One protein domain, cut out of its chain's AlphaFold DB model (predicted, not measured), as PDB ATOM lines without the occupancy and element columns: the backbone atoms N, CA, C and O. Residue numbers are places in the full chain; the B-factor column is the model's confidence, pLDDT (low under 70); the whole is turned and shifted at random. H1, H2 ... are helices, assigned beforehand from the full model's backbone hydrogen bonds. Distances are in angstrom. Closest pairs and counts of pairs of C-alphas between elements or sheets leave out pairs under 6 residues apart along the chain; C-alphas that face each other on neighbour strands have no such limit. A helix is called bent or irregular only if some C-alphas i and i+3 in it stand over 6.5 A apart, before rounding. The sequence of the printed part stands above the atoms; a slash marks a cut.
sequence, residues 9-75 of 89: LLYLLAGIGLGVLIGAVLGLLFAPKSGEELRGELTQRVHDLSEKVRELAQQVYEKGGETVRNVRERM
ATOM      1  N   LEU A   9     -40.089   7.029 -60.160       88.62
ATOM      2  CA  LEU A   9     -39.943   5.642 -59.709       88.62
ATOM      3  C   LEU A   9     -38.820   4.915 -60.464       88.62
ATOM      4  O   LEU A   9     -38.038   4.197 -59.848       88.62
ATOM      5  N   LEU A  10     -38.701   5.125 -61.776       91.75
ATOM      6  CA  LEU A  10     -37.632   4.543 -62.590       91.75
ATOM      7  C   LEU A  10     -36.253   5.032 -62.143       91.75
ATOM      8  O   LEU A  10     -35.338   4.221 -62.046       91.75
ATOM      9  N   TYR A  11     -36.106   6.318 -61.813       92.00
ATOM     10  CA  TYR A  11     -34.837   6.863 -61.325       92.00
ATOM     11  C   TYR A  11     -34.455   6.292 -59.950       92.00
ATOM     12  O   TYR A  11     -33.300   5.930 -59.725       92.00
ATOM     13  N   LEU A  12     -35.431   6.127 -59.046       92.81
ATOM     14  CA  LEU A  12     -35.224   5.467 -57.753       92.81
ATOM     15  C   LEU A  12     -34.793   4.005 -57.926       92.81
ATOM     16  O   LEU A  12     -33.812   3.568 -57.323       92.81
ATOM     17  N   LEU A  13     -35.509   3.250 -58.762       95.06
ATOM     18  CA  LEU A  13     -35.192   1.851 -59.041       95.06
ATOM     19  C   LEU A  13     -33.826   1.706 -59.720       95.06
ATOM     20  O   LEU A  13     -33.075   0.795 -59.374       95.06
ATOM     21  N   ALA A  14     -33.470   2.619 -60.627       94.94
ATOM     22  CA  ALA A  14     -32.151   2.667 -61.248       94.94
ATOM     23  C   ALA A  14     -31.043   2.931 -60.214       94.94
ATOM     24  O   ALA A  14     -30.020   2.248 -60.232       94.94
ATOM     25  N   GLY A  15     -31.262   3.856 -59.273       95.56
ATOM     26  CA  GLY A  15     -30.326   4.131 -58.179       95.56
ATOM     27  C   GLY A  15     -30.130   2.933 -57.243       95.56
ATOM     28  O   GLY A  15     -28.994   2.567 -56.942       95.56
ATOM     29  N   ILE A  16     -31.222   2.274 -56.835       95.81
ATOM     30  CA  ILE A  16     -31.161   1.040 -56.032       95.81
ATOM     31  C   ILE A  16     -30.427  -0.058 -56.805       95.81
ATOM     32  O   ILE A  16     -29.534  -0.699 -56.257       95.81
ATOM     33  N   GLY A  17     -30.765  -0.255 -58.083       97.38
ATOM     34  CA  GLY A  17     -30.138  -1.261 -58.937       97.38
ATOM     35  C   GLY A  17     -28.631  -1.057 -59.070       97.38
ATOM     36  O   GLY A  17     -27.867  -2.005 -58.896       97.38
ATOM     37  N   LEU A  18     -28.194   0.185 -59.298       97.25
ATOM     38  CA  LEU A  18     -26.776   0.536 -59.358       97.25
ATOM     39  C   LEU A  18     -26.070   0.278 -58.019       97.25
ATOM     40  O   LEU A  18     -24.984  -0.302 -57.999       97.25
ATOM     41  N   GLY A  19     -26.697   0.651 -56.899       95.31
ATOM     42  CA  GLY A  19     -26.165   0.400 -55.560       95.31
ATOM     43  C   GLY A  19     -26.009  -1.090 -55.251       95.31
ATOM     44  O   GLY A  19     -24.965  -1.505 -54.752       95.31
ATOM     45  N   VAL A  20     -27.008  -1.908 -55.604       96.12
ATOM     46  CA  VAL A  20     -26.950  -3.371 -55.453       96.12
ATOM     47  C   VAL A  20     -25.825  -3.961 -56.300       96.12
ATOM     48  O   VAL A  20     -25.077  -4.794 -55.802       96.12
ATOM     49  N   LEU A  21     -25.664  -3.517 -57.548       97.12
ATOM     50  CA  LEU A  21     -24.597  -3.980 -58.442       97.12
ATOM     51  C   LEU A  21     -23.207  -3.684 -57.876       97.12
ATOM     52  O   LEU A  21     -22.383  -4.591 -57.759       97.12
ATOM     53  N   ILE A  22     -22.957  -2.435 -57.481       96.50
ATOM     54  CA  ILE A  22     -21.676  -2.026 -56.897       96.50
ATOM     55  C   ILE A  22     -21.435  -2.772 -55.581       96.50
ATOM     56  O   ILE A  22     -20.353  -3.315 -55.369       96.50
ATOM     57  N   GLY A  23     -22.450  -2.858 -54.718       91.19
ATOM     58  CA  GLY A  23     -22.371  -3.578 -53.450       91.19
ATOM     59  C   GLY A  23     -22.105  -5.071 -53.634       91.19
ATOM     60  O   GLY A  23     -21.315  -5.638 -52.886       91.19
ATOM     61  N   ALA A  24     -22.693  -5.700 -54.652       91.44
ATOM     62  CA  ALA A  24     -22.440  -7.094 -54.990       91.44
ATOM     63  C   ALA A  24     -21.009  -7.296 -55.492       91.44
ATOM     64  O   ALA A  24     -20.332  -8.200 -55.012       91.44
ATOM     65  N   VAL A  25     -20.524  -6.442 -56.401       93.50
ATOM     66  CA  VAL A  25     -19.138  -6.501 -56.895       93.50
ATOM     67  C   VAL A  25     -18.158  -6.349 -55.738       93.50
ATOM     68  O   VAL A  25     -17.279  -7.188 -55.574       93.50
ATOM     69  N   LEU A  26     -18.333  -5.327 -54.899       93.31
ATOM     70  CA  LEU A  26     -17.476  -5.100 -53.737       93.31
ATOM     71  C   LEU A  26     -17.594  -6.228 -52.707       93.31
ATOM     72  O   LEU A  26     -16.580  -6.662 -52.174       93.31
ATOM     73  N   GLY A  27     -18.800  -6.735 -52.451       87.25
ATOM     74  CA  GLY A  27     -19.050  -7.841 -51.528       87.25
ATOM     75  C   GLY A  27     -18.407  -9.149 -51.988       87.25
ATOM     76  O   GLY A  27     -17.820  -9.853 -51.175       87.25
ATOM     77  N   LEU A  28     -18.438  -9.434 -53.291       85.19
ATOM     78  CA  LEU A  28     -17.719 -10.556 -53.901       85.19
ATOM     79  C   LEU A  28     -16.198 -10.378 -53.802       85.19
ATOM     80  O   LEU A  28     -15.490 -11.351 -53.563       85.19
ATOM     81  N   LEU A  29     -15.700  -9.148 -53.968       87.12
ATOM     82  CA  LEU A  29     -14.268  -8.836 -53.913       87.12
ATOM     83  C   LEU A  29     -13.710  -8.893 -52.480       87.12
ATOM     84  O   LEU A  29     -12.589  -9.353 -52.282       87.12
ATOM     85  N   PHE A  30     -14.485  -8.451 -51.486       80.56
ATOM     86  CA  PHE A  30     -14.095  -8.426 -50.069       80.56
ATOM     87  C   PHE A  30     -14.408  -9.716 -49.306       80.56
ATOM     88  O   PHE A  30     -13.677 -10.071 -48.385       80.56
ATOM     89  N   ALA A  31     -15.483 -10.416 -49.660       75.75
ATOM     90  CA  ALA A  31     -15.859 -11.698 -49.077       75.75
ATOM     91  C   ALA A  31     -15.979 -12.776 -50.170       75.75
ATOM     92  O   ALA A  31     -17.067 -13.323 -50.382       75.75
ATOM     93  N   PRO A  32     -14.874 -13.117 -50.865       64.12
ATOM     94  CA  PRO A  32     -14.860 -14.247 -51.775       64.12
ATOM     95  C   PRO A  32     -14.930 -15.537 -50.950       64.12
ATOM     96  O   PRO A  32     -13.912 -16.095 -50.548       64.12
ATOM     97  N   LYS A  33     -16.137 -16.022 -50.651       60.59
ATOM     98  CA  LYS A  33     -16.305 -17.392 -50.154       60.59
ATOM     99  C   LYS A  33     -16.233 -18.368 -51.330       60.59
ATOM    100  O   LYS A  33     -16.869 -18.151 -52.361       60.59
ATOM    101  N   SER A  34     -15.492 -19.462 -51.166       62.25
ATOM    102  CA  SER A  34     -15.495 -20.575 -52.115       62.25
ATOM    103  C   SER A  34     -16.884 -21.233 -52.128       62.25
ATOM    104  O   SER A  34     -17.517 -21.441 -51.091       62.25
ATOM    105  N   GLY A  35     -17.405 -21.542 -53.318       59.50
ATOM    106  CA  GLY A  35     -18.756 -22.100 -53.481       59.50
ATOM    107  C   GLY A  35     -18.973 -23.466 -52.808       59.50
ATOM    108  O   GLY A  35     -20.120 -23.871 -52.611       59.50
ATOM    109  N   GLU A  36     -17.894 -24.162 -52.437       61.66
ATOM    110  CA  GLU A  36     -17.925 -25.475 -51.780       61.66
ATOM    111  C   GLU A  36     -18.357 -25.392 -50.309       61.66
ATOM    112  O   GLU A  36     -19.261 -26.124 -49.909       61.66
ATOM    113  N   GLU A  37     -17.822 -24.450 -49.522       59.12
ATOM    114  CA  GLU A  37     -18.288 -24.200 -48.145       59.12
ATOM    115  C   GLU A  37     -19.677 -23.559 -48.123       59.12
ATOM    116  O   GLU A  37     -20.493 -23.824 -47.235       59.12
ATOM    117  N   LEU A  38     -19.971 -22.739 -49.139       62.38
ATOM    118  CA  LEU A  38     -21.273 -22.107 -49.284       62.38
ATOM    119  C   LEU A  38     -22.366 -23.171 -49.404       62.38
ATOM    120  O   LEU A  38     -23.322 -23.126 -48.655       62.38
ATOM    121  N   ARG A  39     -22.228 -24.198 -50.244       68.25
ATOM    122  CA  ARG A  39     -23.281 -25.226 -50.377       68.25
ATOM    123  C   ARG A  39     -23.591 -25.994 -49.084       68.25
ATOM    124  O   ARG A  39     -24.746 -26.369 -48.893       68.25
ATOM    125  N   GLY A  40     -22.603 -26.206 -48.213       69.19
ATOM    126  CA  GLY A  40     -22.792 -26.888 -46.929       69.19
ATOM    127  C   GLY A  40     -23.467 -26.017 -45.864       69.19
ATOM    128  O   GLY A  40     -24.391 -26.469 -45.193       69.19
ATOM    129  N   GLU A  41     -23.049 -24.754 -45.726       65.19
ATOM    130  CA  GLU A  41     -23.552 -23.849 -44.679       65.19
ATOM    131  C   GLU A  41     -24.752 -22.986 -45.111       65.19
ATOM    132  O   GLU A  41     -25.492 -22.474 -44.266       65.19
ATOM    133  N   LEU A  42     -24.949 -22.784 -46.417       71.38
ATOM    134  CA  LEU A  42     -25.933 -21.848 -46.962       71.38
ATOM    135  C   LEU A  42     -27.355 -22.307 -46.682       71.38
ATOM    136  O   LEU A  42     -28.166 -21.470 -46.335       71.38
ATOM    137  N   THR A  43     -27.675 -23.597 -46.755       71.50
ATOM    138  CA  THR A  43     -29.057 -24.052 -46.526       71.50
ATOM    139  C   THR A  43     -29.558 -23.672 -45.131       71.50
ATOM    140  O   THR A  43     -30.666 -23.158 -44.995       71.50
ATOM    141  N   GLN A  44     -28.725 -23.855 -44.103       76.06
ATOM    142  CA  GLN A  44     -29.099 -23.545 -42.723       76.06
ATOM    143  C   GLN A  44     -29.025 -22.037 -42.449       76.06
ATOM    144  O   GLN A  44     -29.980 -21.451 -41.948       76.06
ATOM    145  N   ARG A  45     -27.942 -21.369 -42.877       79.31
ATOM    146  CA  ARG A  45     -27.799 -19.918 -42.685       79.31
ATOM    147  C   ARG A  45     -28.791 -19.100 -43.514       79.31
ATOM    148  O   ARG A  45     -29.177 -18.030 -43.070       79.31
ATOM    149  N   VAL A  46     -29.208 -19.563 -44.696       81.81
ATOM    150  CA  VAL A  46     -30.240 -18.902 -45.520       81.81
ATOM    151  C   VAL A  46     -31.605 -19.054 -44.894       81.81
ATOM    152  O   VAL A  46     -32.380 -18.110 -44.975       81.81
ATOM    153  N   HIS A  47     -31.901 -20.188 -44.261       82.31
ATOM    154  CA  HIS A  47     -33.152 -20.336 -43.534       82.31
ATOM    155  C   HIS A  47     -33.244 -19.301 -42.403       82.31
ATOM    156  O   HIS A  47     -34.155 -18.473 -42.409       82.31
ATOM    157  N   ASP A  48     -32.223 -19.243 -41.543       86.56
ATOM    158  CA  ASP A  48     -32.148 -18.276 -40.438       86.56
ATOM    159  C   ASP A  48     -32.120 -16.823 -40.939       86.56
ATOM    160  O   ASP A  48     -32.746 -15.927 -40.369       86.56
ATOM    161  N   LEU A  49     -31.385 -16.560 -42.024       86.31
ATOM    162  CA  LEU A  49     -31.309 -15.234 -42.627       86.31
ATOM    163  C   LEU A  49     -32.653 -14.829 -43.227       86.31
ATOM    164  O   LEU A  49     -33.073 -13.694 -43.045       86.31
ATOM    165  N   SER A  50     -33.337 -15.737 -43.920       85.94
ATOM    166  CA  SER A  50     -34.648 -15.474 -44.505       85.94
ATOM    167  C   SER A  50     -35.686 -15.199 -43.422       85.94
ATOM    168  O   SER A  50     -36.544 -14.339 -43.619       85.94
ATOM    169  N   GLU A  51     -35.609 -15.885 -42.282       90.12
ATOM    170  CA  GLU A  51     -36.487 -15.635 -41.141       90.12
ATOM    171  C   GLU A  51     -36.226 -14.248 -40.533       90.12
ATOM    172  O   GLU A  51     -37.155 -13.446 -40.415       90.12
ATOM    173  N   LYS A  52     -34.956 -13.889 -40.295       90.62
ATOM    174  CA  LYS A  52     -34.572 -12.541 -39.832       90.62
ATOM    175  C   LYS A  52     -34.946 -11.441 -40.818       90.62
ATOM    176  O   LYS A  52     -35.401 -10.376 -40.411       90.62
ATOM    177  N   VAL A  53     -34.763 -11.674 -42.116       91.50
ATOM    178  CA  VAL A  53     -35.162 -10.734 -43.171       91.50
ATOM    179  C   VAL A  53     -36.672 -10.541 -43.157       91.50
ATOM    180  O   VAL A  53     -37.135  -9.414 -43.302       91.50
ATOM    181  N   ARG A  54     -37.447 -11.610 -42.954       90.81
ATOM    182  CA  ARG A  54     -38.906 -11.530 -42.863       90.81
ATOM    183  C   ARG A  54     -39.353 -10.727 -41.643       90.81
ATOM    184  O   ARG A  54     -40.233  -9.882 -41.775       90.81
ATOM    185  N   GLU A  55     -38.720 -10.943 -40.494       92.69
ATOM    186  CA  GLU A  55     -38.986 -10.182 -39.272       92.69
ATOM    187  C   GLU A  55     -38.625  -8.696 -39.435       92.69
ATOM    188  O   GLU A  55     -39.431  -7.817 -39.129       92.69
ATOM    189  N   LEU A  56     -37.449  -8.400 -39.996       90.44
ATOM    190  CA  LEU A  56     -37.019  -7.033 -40.300       90.44
ATOM    191  C   LEU A  56     -37.949  -6.358 -41.306       90.44
ATOM    192  O   LEU A  56     -38.316  -5.202 -41.118       90.44
ATOM    193  N   ALA A  57     -38.357  -7.071 -42.356       90.69
ATOM    194  CA  ALA A  57     -39.314  -6.561 -43.324       90.69
ATOM    195  C   ALA A  57     -40.623  -6.193 -42.626       90.69
ATOM    196  O   ALA A  57     -41.122  -5.093 -42.838       90.69
ATOM    197  N   GLN A  58     -41.143  -7.055 -41.750       90.06
ATOM    198  CA  GLN A  58     -42.361  -6.774 -40.994       90.06
ATOM    199  C   GLN A  58     -42.222  -5.515 -40.123       90.06
ATOM    200  O   GLN A  58     -43.062  -4.622 -40.215       90.06
ATOM    201  N   GLN A  59     -41.115  -5.375 -39.388       89.88
ATOM    202  CA  GLN A  59     -40.836  -4.172 -38.593       89.88
ATOM    203  C   GLN A  59     -40.718  -2.903 -39.452       89.88
ATOM    204  O   GLN A  59     -41.164  -1.827 -39.049       89.88
ATOM    205  N   VAL A  60     -40.115  -3.008 -40.640       89.38
ATOM    206  CA  VAL A  60     -39.993  -1.899 -41.597       89.38
ATOM    207  C   VAL A  60     -41.343  -1.545 -42.208       89.38
ATOM    208  O   VAL A  60     -41.621  -0.366 -42.386       89.38
ATOM    209  N   TYR A  61     -42.202  -2.517 -42.503       86.25
ATOM    210  CA  TYR A  61     -43.561  -2.239 -42.966       86.25
ATOM    211  C   TYR A  61     -44.371  -1.495 -41.896       86.25
ATOM    212  O   TYR A  61     -45.015  -0.494 -42.212       86.25
ATOM    213  N   GLU A  62     -44.287  -1.928 -40.636       84.56
ATOM    214  CA  GLU A  62     -44.996  -1.299 -39.514       84.56
ATOM    215  C   GLU A  62     -44.472   0.118 -39.222       84.56
ATOM    216  O   GLU A  62     -45.246   1.075 -39.210       84.56
ATOM    217  N   LYS A  63     -43.153   0.296 -39.060       84.62
ATOM    218  CA  LYS A  63     -42.551   1.599 -38.701       84.62
ATOM    219  C   LYS A  63     -42.314   2.527 -39.893       84.62
ATOM    220  O   LYS A  63     -42.259   3.753 -39.751       84.62
ATOM    221  N   GLY A  64     -42.143   1.966 -41.085       82.81
ATOM    222  CA  GLY A  64     -41.874   2.709 -42.313       82.81
ATOM    223  C   GLY A  64     -43.069   3.550 -42.740       82.81
ATOM    224  O   GLY A  64     -42.882   4.692 -43.153       82.81
ATOM    225  N   GLY A  65     -44.294   3.049 -42.553       79.50
ATOM    226  CA  GLY A  65     -45.513   3.817 -42.815       79.50
ATOM    227  C   GLY A  65     -45.599   5.098 -41.976       79.50
ATOM    228  O   GLY A  65     -45.927   6.163 -42.502       79.50
ATOM    229  N   GLU A  66     -45.239   5.028 -40.694       79.81
ATOM    230  CA  GLU A  66     -45.212   6.188 -39.794       79.81
ATOM    231  C   GLU A  66     -44.064   7.146 -40.127       79.81
ATOM    232  O   GLU A  66     -44.240   8.365 -40.150       79.81
ATOM    233  N   THR A  67     -42.891   6.605 -40.452       82.25
ATOM    234  CA  THR A  67     -41.710   7.402 -40.806       82.25
ATOM    235  C   THR A  67     -41.927   8.170 -42.106       82.25
ATOM    236  O   THR A  67     -41.658   9.367 -42.165       82.25
ATOM    237  N   VAL A  68     -42.486   7.524 -43.131       80.69
ATOM    238  CA  VAL A  68     -42.826   8.170 -44.407       80.69
ATOM    239  C   VAL A  68     -43.887   9.246 -44.205       80.69
ATOM    240  O   VAL A  68     -43.772  10.320 -44.791       80.69
ATOM    241  N   ARG A  69     -44.889   9.010 -43.347       76.81
ATOM    242  CA  ARG A  69     -45.898  10.026 -43.000       76.81
ATOM    243  C   ARG A  69     -45.274  11.246 -42.328       76.81
ATOM    244  O   ARG A  69     -45.509  12.358 -42.788       76.81
ATOM    245  N   ASN A  70     -44.418  11.040 -41.331       82.38
ATOM    246  CA  ASN A  70     -43.726  12.128 -40.638       82.38
ATOM    247  C   ASN A  70     -42.780  12.902 -41.568       82.38
ATOM    248  O   ASN A  70     -42.766  14.132 -41.557       82.38
ATOM    249  N   VAL A  71     -42.005  12.208 -42.407       82.81
ATOM    250  CA  VAL A  71     -41.115  12.838 -43.396       82.81
ATOM    251  C   VAL A  71     -41.925  13.634 -44.413       82.81
ATOM    252  O   VAL A  71     -41.587  14.782 -44.690       82.81
ATOM    253  N   ARG A  72     -43.030  13.075 -44.912       79.50
ATOM    254  CA  ARG A  72     -43.936  13.759 -45.836       79.50
ATOM    255  C   ARG A  72     -44.569  14.996 -45.199       79.50
ATOM    256  O   ARG A  72     -44.631  16.026 -45.855       79.50
ATOM    257  N   GLU A  73     -44.975  14.945 -43.932       77.81
ATOM    258  CA  GLU A  73     -45.494  16.116 -43.208       77.81
ATOM    259  C   GLU A  73     -44.433  17.203 -42.993       77.81
ATOM    260  O   GLU A  73     -44.731  18.390 -43.136       77.81
ATOM    261  N   ARG A  74     -43.179  16.827 -42.699       76.50
ATOM    262  CA  ARG A  74     -42.079  17.798 -42.569       76.50
ATOM    263  C   ARG A  74     -41.673  18.401 -43.910       76.50
ATOM    264  O   ARG A  74     -41.345  19.583 -43.963       76.50
ATOM    265  N   MET A  75     -41.718  17.611 -44.977       69.81
ATOM    266  CA  MET A  75     -41.357  18.035 -46.328       69.81
ATOM    267  C   MET A  75     -42.462  18.904 -46.951       69.81
ATOM    268  O   MET A  75     -42.160  19.930 -47.545       69.81
TER     269      MET A  75
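AT A GLANCE: This is residues 9 to 75 of the 89 residues of the protein "YtxH domain-containing protein" of Armatimonadetes bacterium (UniProt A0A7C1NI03). What shape is this? An open, skewed U with an empty middle: H1 makes one arm, residues 31 to 41 the turn, and the rest of H2, beyond a kink, the longer arm. What is its make-up? The printed part has 67 residues with two named helices, H1 then H2, and no named strand; the class is all helix. How large is it? It is extended, with a radius of gyration of the C-alphas of 16.9 A, and spans 50 by 26 by 18 A.

HOW THE PARTS SIT: Do the helices touch? H1, residues 9 to 30, and H2, residues 35 to 75, are apart: no C-alpha of the one is within 8 A of the other. Is either helix disturbed? H2 has a kink of 62 degrees near residue 42, and is irregular, but only just: C-alphas 40 and 43 are 6.9 A apart. What do the backbones show? Each O i to N i+4 pair in H1 is within hydrogen-bond range, against 32 of 37 in H2.

IN THESE COORDINATES: Where does H1 run? It begins at C-alpha 9, (-39.943, 5.642, -59.709), and measures 31.0 A. Where does H2 end? It ends at C-alpha 75, (-41.357, 18.035, -46.328), after 46.6 A.

THE WHOLE: Is the printed part continuous? It has no cut, and the link between H1 and H2 is tight. Where is confidence low? Residues 32 to 41 and residue 75 have pLDDT under 70.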